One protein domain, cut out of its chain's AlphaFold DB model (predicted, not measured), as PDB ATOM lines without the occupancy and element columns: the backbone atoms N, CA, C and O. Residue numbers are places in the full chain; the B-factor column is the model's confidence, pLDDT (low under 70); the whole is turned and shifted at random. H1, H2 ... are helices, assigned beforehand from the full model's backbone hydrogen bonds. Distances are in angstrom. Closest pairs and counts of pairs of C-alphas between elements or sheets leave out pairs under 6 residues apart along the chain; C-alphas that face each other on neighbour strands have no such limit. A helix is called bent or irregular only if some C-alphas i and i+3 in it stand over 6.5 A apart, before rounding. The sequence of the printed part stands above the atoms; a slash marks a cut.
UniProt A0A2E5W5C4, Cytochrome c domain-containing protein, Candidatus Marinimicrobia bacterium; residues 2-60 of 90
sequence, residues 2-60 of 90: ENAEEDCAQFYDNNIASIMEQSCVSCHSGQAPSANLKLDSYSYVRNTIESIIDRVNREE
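This is residues 2 to 60 of the 90 residues of the protein "Cytochrome c domain-containing protein" of Candidatus Marinimicrobia bacterium (UniProt A0A2E5W5C4). One long, kinked helix, H1, makes most of the longest axis, and a shorter helix, H2, begins beside the middle of H1 and slants away from it. The link between them, residues 24 to 41, swings out in a wide loop past the end of H1 and folds back to the start of H2; residues 2 to 7 and 53 to 60 stick out. The printed part has 59 residues with two named helices, H1 then H2, no named strand, and the class all helix. It is only just compact, close to loose, with a radius of gyration of the C-alphas of 12.1 A and spans of 38 by 29 by 18 A.

H1, residues 4 to 23, has a kink of 46 degrees near residue 16. H2, residues 42 to 56, only just touches H1, with 3 pairs of C-alphas within 8 A. The closest C-alphas are those of Tyr 12 and Tyr 42, 6.8 A apart. H1 touches H2 with residues 9 to 17 alone, and H2 touches H1 with residue 42 alone. The helices run the same way at a steep tilt of 57 degrees. Of the O i to N i+4 pairs, 13 of 16 in H1 and 9 of 11 in H2 are within hydrogen-bond range.

H1 runs 26.5 A from C-alpha 4 at (92.102, -37.182, 12.792) to C-alpha 23 at (73.928, -54.500, 4.195). It is irregular, but only just: C-alphas 14 and 17 are 6.9 A apart. H2 measures 17.9 A, ending with C-alpha 56 at (75.420, -56.827, 14.410). It is irregular: C-alphas 47 and 50 are 8.0 A apart.

The two C-alphas farthest apart are those of Glu 2 and Glu 60, 40.3 A. The printed part has no cut, and the link from H1 to H2 is long, with 18 residues. The mean pLDDT of the printed part is 94.1, and residue 2 is under 70.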
ATOM      1  N   GLU A   2      98.388 -35.128  10.854       57.41
ATOM      2  CA  GLU A   2      97.271 -35.136   9.911       57.41
ATOM      3  C   GLU A   2      95.967 -35.143  10.716       57.41
ATOM      4  O   GLU A   2      95.963 -35.434  11.915       57.41
ATOM      5  N   ASN A   3      94.912 -34.640  10.094       75.19
ATOM      6  CA  ASN A   3      93.658 -34.299  10.738       75.19
ATOM      7  C   ASN A   3      92.882 -35.586  11.071       75.19
ATOM      8  O   ASN A   3      92.397 -36.247  10.163       75.19
ATOM      9  N   ALA A   4      92.754 -35.939  12.354       78.94
ATOM     10  CA  ALA A   4      92.102 -37.182  12.792       78.94
ATOM     11  C   ALA A   4      90.649 -37.322  12.286       78.94
ATOM     12  O   ALA A   4      90.178 -38.425  12.010       78.94
ATOM     13  N   GLU A   5      89.945 -36.201  12.095       80.06
ATOM     14  CA  GLU A   5      88.613 -36.188  11.480       80.06
ATOM     15  C   GLU A   5      88.665 -36.589   9.992       80.06
ATOM     16  O   GLU A   5      87.799 -37.322   9.508       80.06
ATOM     17  N   GLU A   6      89.704 -36.151   9.275       84.81
ATOM     18  CA  GLU A   6      89.956 -36.496   7.870       84.81
ATOM     19  C   GLU A   6      90.328 -37.976   7.721       84.81
ATOM     20  O   GLU A   6      89.810 -38.645   6.826       84.81
ATOM     21  N   ASP A   7      91.122 -38.521   8.648       90.31
ATOM     22  CA  ASP A   7      91.492 -39.941   8.666       90.31
ATOM     23  C   ASP A   7      90.262 -40.849   8.825       90.31
ATOM     24  O   ASP A   7      90.126 -41.861   8.132       90.31
ATOM     25  N   CYS A   8      89.318 -40.474   9.690       94.06
ATOM     26  CA  CYS A   8      88.088 -41.237   9.880       94.06
ATOM     27  C   CYS A   8      87.123 -41.141   8.700       94.06
ATOM     28  O   CYS A   8      86.518 -42.150   8.324       94.06
ATOM     29  N   ALA A   9      86.978 -39.958   8.099       95.25
ATOM     30  CA  ALA A   9      86.192 -39.805   6.878       95.25
ATOM     31  C   ALA A   9      86.789 -40.650   5.739       95.25
ATOM     32  O   ALA A   9      86.072 -41.393   5.068       95.25
ATOM     33  N   GLN A  10      88.115 -40.626   5.589       96.56
ATOM     34  CA  GLN A  10      88.819 -41.403   4.577       96.56
ATOM     35  C   GLN A  10      88.699 -42.915   4.812       96.56
ATOM     36  O   GLN A  10      88.495 -43.670   3.856       96.56
ATOM     37  N   PHE A  11      88.806 -43.372   6.063       96.88
ATOM     38  CA  PHE A  11      88.591 -44.776   6.416       96.88
ATOM     39  C   PHE A  11      87.150 -45.207   6.132       96.88
ATOM     40  O   PHE A  11      86.923 -46.286   5.583       96.88
ATOM     41  N   TYR A  12      86.174 -44.359   6.465       97.75
ATOM     42  CA  TYR A  12      84.772 -44.629   6.179       97.75
ATOM     43  C   TYR A  12      84.529 -44.814   4.680       97.75
ATOM     44  O   TYR A  12      83.950 -45.825   4.284       97.75
ATOM     45  N   ASP A  13      85.004 -43.885   3.851       97.81
ATOM     46  CA  ASP A  13      84.796 -43.935   2.402       97.81
ATOM     47  C   ASP A  13      85.455 -45.171   1.771       97.81
ATOM     48  O   ASP A  13      84.880 -45.797   0.879       97.81
ATOM     49  N   ASN A  14      86.634 -45.561   2.264       97.75
ATOM     50  CA  ASN A  14      87.377 -46.702   1.730       97.75
ATOM     51  C   ASN A  14      86.807 -48.058   2.162       97.75
ATOM     52  O   ASN A  14      86.844 -49.005   1.376       97.75
ATOM     53  N   ASN A  15      86.305 -48.162   3.397       97.62
ATOM     54  CA  ASN A  15      86.038 -49.459   4.025       97.62
ATOM     55  C   ASN A  15      84.584 -49.646   4.474       97.62
ATOM     56  O   ASN A  15      84.058 -50.753   4.401       97.62
ATOM     57  N   ILE A  16      83.922 -48.591   4.952       98.19
ATOM     58  CA  ILE A  16      82.622 -48.701   5.634       98.19
ATOM     59  C   ILE A  16      81.456 -48.382   4.702       98.19
ATOM     60  O   ILE A  16      80.409 -49.026   4.794       98.19
ATOM     61  N   ALA A  17      81.621 -47.431   3.782       98.06
ATOM     62  CA  ALA A  17      80.554 -46.982   2.891       98.06
ATOM     63  C   ALA A  17      79.935 -48.146   2.095       98.06
ATOM     64  O   ALA A  17      78.715 -48.313   2.083       98.06
ATOM     65  N   SER A  18      80.771 -49.018   1.521       97.19
ATOM     66  CA  SER A  18      80.310 -50.182   0.755       97.19
ATOM     67  C   SER A  18      79.568 -51.210   1.621       97.19
ATOM     68  O   SER A  18      78.613 -51.829   1.149       97.19
ATOM     69  N   ILE A  19      79.952 -51.379   2.891       97.50
ATOM     70  CA  ILE A  19      79.258 -52.257   3.846       97.50
ATOM     71  C   ILE A  19      77.869 -51.689   4.152       97.50
ATOM     72  O   ILE A  19      76.878 -52.425   4.109       97.50
ATOM     73  N   MET A  20      77.782 -50.379   4.414       97.56
ATOM     74  CA  MET A  20      76.511 -49.699   4.690       97.56
ATOM     75  C   MET A  20      75.551 -49.822   3.510       97.56
ATOM     76  O   MET A  20      74.395 -50.208   3.701       97.56
ATOM     77  N   GLU A  21      76.023 -49.554   2.293       97.00
ATOM     78  CA  GLU A  21      75.217 -49.652   1.074       97.00
ATOM     79  C   GLU A  21      74.679 -51.068   0.843       97.00
ATOM     80  O   GLU A  21      73.492 -51.240   0.561       97.00
ATOM     81  N   GLN A  22      75.531 -52.084   1.003       94.62
ATOM     82  CA  GLN A  22      75.173 -53.473   0.714       94.62
ATOM     83  C   GLN A  22      74.284 -54.103   1.791       94.62
ATOM     84  O   GLN A  22      73.414 -54.913   1.467       94.62
ATOM     85  N   SER A  23      74.485 -53.740   3.063       95.19
ATOM     86  CA  SER A  23      73.928 -54.500   4.195       95.19
ATOM     87  C   SER A  23      72.966 -53.715   5.089       95.19
ATOM     88  O   SER A  23      72.213 -54.330   5.845       95.19
ATOM     89  N   CYS A  24      72.956 -52.377   5.035       96.44
ATOM     90  CA  CYS A  24      72.241 -51.551   6.021       96.44
ATOM     91  C   CYS A  24      71.223 -50.594   5.383       96.44
ATOM     92  O   CYS A  24      70.078 -50.492   5.834       96.44
ATOM     93  N   VAL A  25      71.625 -49.903   4.316       96.19
ATOM     94  CA  VAL A  25      70.889 -48.788   3.696       96.19
ATOM     95  C   VAL A  25      69.534 -49.218   3.127       96.19
ATOM     96  O   VAL A  25      68.599 -48.420   3.138       96.19
ATOM     97  N   SER A  26      69.370 -50.477   2.713       95.19
ATOM     98  CA  SER A  26      68.092 -51.000   2.195       95.19
ATOM     99  C   SER A  26      66.920 -50.831   3.174       95.19
ATOM    100  O   SER A  26      65.792 -50.587   2.744       95.19
ATOM    101  N   CYS A  27      67.188 -50.898   4.481       96.25
ATOM    102  CA  CYS A  27      66.199 -50.700   5.542       96.25
ATOM    103  C   CYS A  27      66.382 -49.378   6.300       96.25
ATOM    104  O   CYS A  27      65.421 -48.887   6.895       96.25
ATOM    105  N   HIS A  28      67.591 -48.813   6.308       97.00
ATOM    106  CA  HIS A  28      67.987 -47.670   7.136       97.00
ATOM    107  C   HIS A  28      68.300 -46.403   6.321       97.00
ATOM    108  O   HIS A  28      69.227 -45.666   6.643       97.00
ATOM    109  N   SER A  29      67.540 -46.117   5.263       96.31
ATOM    110  CA  SER A  29      67.724 -44.902   4.453       96.31
ATOM    111  C   SER A  29      66.412 -44.228   4.048       96.31
ATOM    112  O   SER A  29      65.312 -44.725   4.313       96.31
ATOM    113  N   GLY A  30      66.524 -43.060   3.411       93.81
ATOM    114  CA  GLY A  30      65.395 -42.376   2.783       93.81
ATOM    115  C   GLY A  30      64.465 -41.646   3.760       93.81
ATOM    116  O   GLY A  30      64.887 -41.133   4.797       93.81
ATOM    117  N   GLN A  31      63.184 -41.518   3.386       93.06
ATOM    118  CA  GLN A  31      62.193 -40.736   4.148       93.06
ATOM    119  C   GLN A  31      61.573 -41.497   5.328       93.06
ATOM    120  O   GLN A  31      61.103 -40.863   6.268       93.06
ATOM    121  N   ALA A  32      61.569 -42.831   5.284       95.50
ATOM    122  CA  ALA A  32      60.972 -43.681   6.314       95.50
ATOM    123  C   ALA A  32      61.923 -44.830   6.696       95.50
ATOM    124  O   ALA A  32      61.600 -45.995   6.463       95.50
ATOM    125  N   PRO A  33      63.113 -44.516   7.239       96.81
ATOM    126  CA  PRO A  33      64.063 -45.537   7.646       96.81
ATOM    127  C   PRO A  33      63.523 -46.349   8.829       96.81
ATOM    128  O   PRO A  33      62.816 -45.838   9.704       96.81
ATOM    129  N   SER A  34      63.900 -47.622   8.882       95.31
ATOM    130  CA  SER A  34      63.514 -48.536   9.955       95.31
ATOM    131  C   SER A  34      63.955 -47.990  11.310       95.31
ATOM    132  O   SER A  34      65.077 -47.509  11.469       95.31
ATOM    133  N   ALA A  35      63.047 -48.037  12.288       94.50
ATOM    134  CA  ALA A  35      63.239 -47.459  13.622       94.50
ATOM    135  C   ALA A  35      63.603 -45.956  13.637       94.50
ATOM    136  O   ALA A  35      64.124 -45.469  14.636       94.50
ATOM    137  N   ASN A  36      63.318 -45.214  12.557       95.31
ATOM    138  CA  ASN A  36      63.760 -43.830  12.355       95.31
ATOM    139  C   ASN A  36      65.295 -43.651  12.389       95.31
ATOM    140  O   ASN A  36      65.779 -42.551  12.651       95.31
ATOM    141  N   LEU A  37      66.061 -44.713  12.113       96.00
ATOM    142  CA  LEU A  37      67.525 -44.705  12.117       96.00
ATOM    143  C   LEU A  37      68.062 -44.645  10.685       96.00
ATOM    144  O   LEU A  37      67.928 -45.619   9.944       96.00
ATOM    145  N   LYS A  38      68.686 -43.523  10.318       97.06
ATOM    146  CA  LYS A  38      69.399 -43.366   9.043       97.06
ATOM    147  C   LYS A  38      70.836 -43.847   9.169       97.06
ATOM    148  O   LYS A  38      71.475 -43.524  10.157       97.06
ATOM    149  N   LEU A  39      71.324 -44.567   8.166       97.56
ATOM    150  CA  LEU A  39      72.696 -45.080   8.055       97.56
ATOM    151  C   LEU A  39      73.272 -44.830   6.649       97.56
ATOM    152  O   LEU A  39      74.131 -45.562   6.177       97.56
ATOM    153  N   ASP A  40      72.762 -43.810   5.957       96.00
ATOM    154  CA  ASP A  40      73.085 -43.465   4.567       96.00
ATOM    155  C   ASP A  40      74.105 -42.318   4.437       96.00
ATOM    156  O   ASP A  40      74.279 -41.754   3.359       96.00
ATOM    157  N   SER A  41      74.790 -41.954   5.526       96.44
ATOM    158  CA  SER A  41      75.885 -40.981   5.491       96.44
ATOM    159  C   SER A  41      76.904 -41.217   6.602       96.44
ATOM    160  O   SER A  41      76.550 -41.721   7.671       96.44
ATOM    161  N   TYR A  42      78.142 -40.763   6.374       96.62
ATOM    162  CA  TYR A  42      79.227 -40.795   7.358       96.62
ATOM    163  C   TYR A  42      78.792 -40.262   8.724       96.62
ATOM    164  O   TYR A  42      78.972 -40.935   9.733       96.62
ATOM    165  N   SER A  43      78.168 -39.081   8.770       95.75
ATOM    166  CA  SER A  43      77.798 -38.444  10.036       95.75
ATOM    167  C   SER A  43      76.766 -39.260  10.811       95.75
ATOM    168  O   SER A  43      76.869 -39.378  12.031       95.75
ATOM    169  N   TYR A  44      75.789 -39.869  10.134       97.12
ATOM    170  CA  TYR A  44      74.835 -40.746  10.808       97.12
ATOM    171  C   TYR A  44      75.490 -42.032  11.306       97.12
ATOM    172  O   TYR A  44      75.263 -42.417  12.453       97.12
ATOM    173  N   VAL A  45      76.324 -42.668  10.484       97.31
ATOM    174  CA  VAL A  45      77.004 -43.914  10.855       97.31
ATOM    175  C   VAL A  45      77.978 -43.669  12.004       97.31
ATOM    176  O   VAL A  45      77.908 -44.367  13.009       97.31
ATOM    177  N   ARG A  46      78.812 -42.627  11.932       95.81
ATOM    178  CA  ARG A  46      79.767 -42.278  12.991       95.81
ATOM    179  C   ARG A  46      79.076 -41.976  14.319       95.81
ATOM    180  O   ARG A  46      79.519 -42.463  15.349       95.81
ATOM    181  N   ASN A  47      77.956 -41.254  14.304       95.56
ATOM    182  CA  ASN A  47      77.199 -40.955  15.525       95.56
ATOM    183  C   ASN A  47      76.475 -42.172  16.125       95.56
ATOM    184  O   ASN A  47      76.007 -42.104  17.259       95.56
ATOM    185  N   THR A  48      76.317 -43.261  15.368       96.25
ATOM    186  CA  THR A  48      75.516 -44.425  15.783       96.25
ATOM    187  C   THR A  48      76.306 -45.729  15.812       96.25
ATOM    188  O   THR A  48      75.739 -46.772  16.141       96.25
ATOM    189  N   ILE A  49      77.612 -45.680  15.535       96.31
ATOM    190  CA  ILE A  49      78.468 -46.853  15.352       96.31
ATOM    191  C   ILE A  49      78.474 -47.784  16.570       96.31
ATOM    192  O   ILE A  49      78.394 -48.996  16.398       96.31
ATOM    193  N   GLU A  50      78.435 -47.250  17.794       96.31
ATOM    194  CA  GLU A  50      78.300 -48.056  19.017       96.31
ATOM    195  C   GLU A  50      77.031 -48.927  18.987       96.31
ATOM    196  O   GLU A  50      77.074 -50.133  19.243       96.31
ATOM    197  N   SER A  51      75.894 -48.340  18.596       96.25
ATOM    198  CA  SER A  51      74.639 -49.083  18.478       96.25
ATOM    199  C   SER A  51      74.652 -50.054  17.304       96.25
ATOM    200  O   SER A  51      73.947 -51.058  17.371       96.25
ATOM    201  N   ILE A  52      75.377 -49.769  16.221       96.75
ATOM    202  CA  ILE A  52      75.518 -50.713  15.105       96.75
ATOM    203  C   ILE A  52      76.257 -51.955  15.605       96.75
ATOM    204  O   ILE A  52      75.726 -53.056  15.474       96.75
ATOM    205  N   ILE A  53      77.412 -51.767  16.255       97.00
ATOM    206  CA  ILE A  53      78.254 -52.834  16.818       97.00
ATOM    207  C   ILE A  53      77.478 -53.724  17.787       97.00
ATOM    208  O   ILE A  53      77.535 -54.949  17.665       97.00
ATOM    209  N   ASP A  54      76.698 -53.138  18.698       96.62
ATOM    210  CA  ASP A  54      75.851 -53.901  19.623       96.62
ATOM    211  C   ASP A  54      74.843 -54.805  18.892       96.62
ATOM    212  O   ASP A  54      74.538 -55.900  19.360       96.62
ATOM    213  N   ARG A  55      74.308 -54.372  17.745       96.44
ATOM    214  CA  ARG A  55      73.227 -55.074  17.031       96.44
ATOM    215  C   ARG A  55      73.736 -56.154  16.090       96.44
ATOM    216  O   ARG A  55      73.124 -57.222  16.033       96.44
ATOM    217  N   VAL A  56      74.830 -55.888  15.380       96.06
ATOM    218  CA  VAL A  56      75.420 -56.827  14.410       96.06
ATOM    219  C   VAL A  56      76.180 -57.971  15.080       96.06
ATOM    220  O   VAL A  56      76.311 -59.048  14.503       96.06
ATOM    221  N   ASN A  57      76.637 -57.772  16.321       94.69
ATOM    222  CA  ASN A  57      77.355 -58.803  17.070       94.69
ATOM    223  C   ASN A  57      76.456 -59.773  17.838       94.69
ATOM    224  O   ASN A  57      76.962 -60.787  18.319       94.69
ATOM    225  N   ARG A  58      75.146 -59.515  17.941       94.25
ATOM    226  CA  ARG A  58      74.231 -60.398  18.680       94.25
ATOM    227  C   ARG A  58      74.217 -61.809  18.088       94.25
ATOM    228  O   ARG A  58      74.401 -62.000  16.887       94.25
ATOM    229  N   GLU A  59      73.976 -62.788  18.951       89.81
ATOM    230  CA  GLU A  59      73.829 -64.188  18.554       89.81
ATOM    231  C   GLU A  59      72.576 -64.389  17.702       89.81
ATOM    232  O   GLU A  59      71.535 -63.772  17.960       89.81
ATOM    233  N   GLU A  60      72.652 -65.286  16.722       86.56
ATOM    234  CA  GLU A  60      71.521 -65.611  15.852       86.56
ATOM    235  C   GLU A  60      70.283 -66.019  16.667       86.56
ATOM    236  O   GLU A  60      70.358 -66.765  17.644       86.56
TER     237      GLU A  60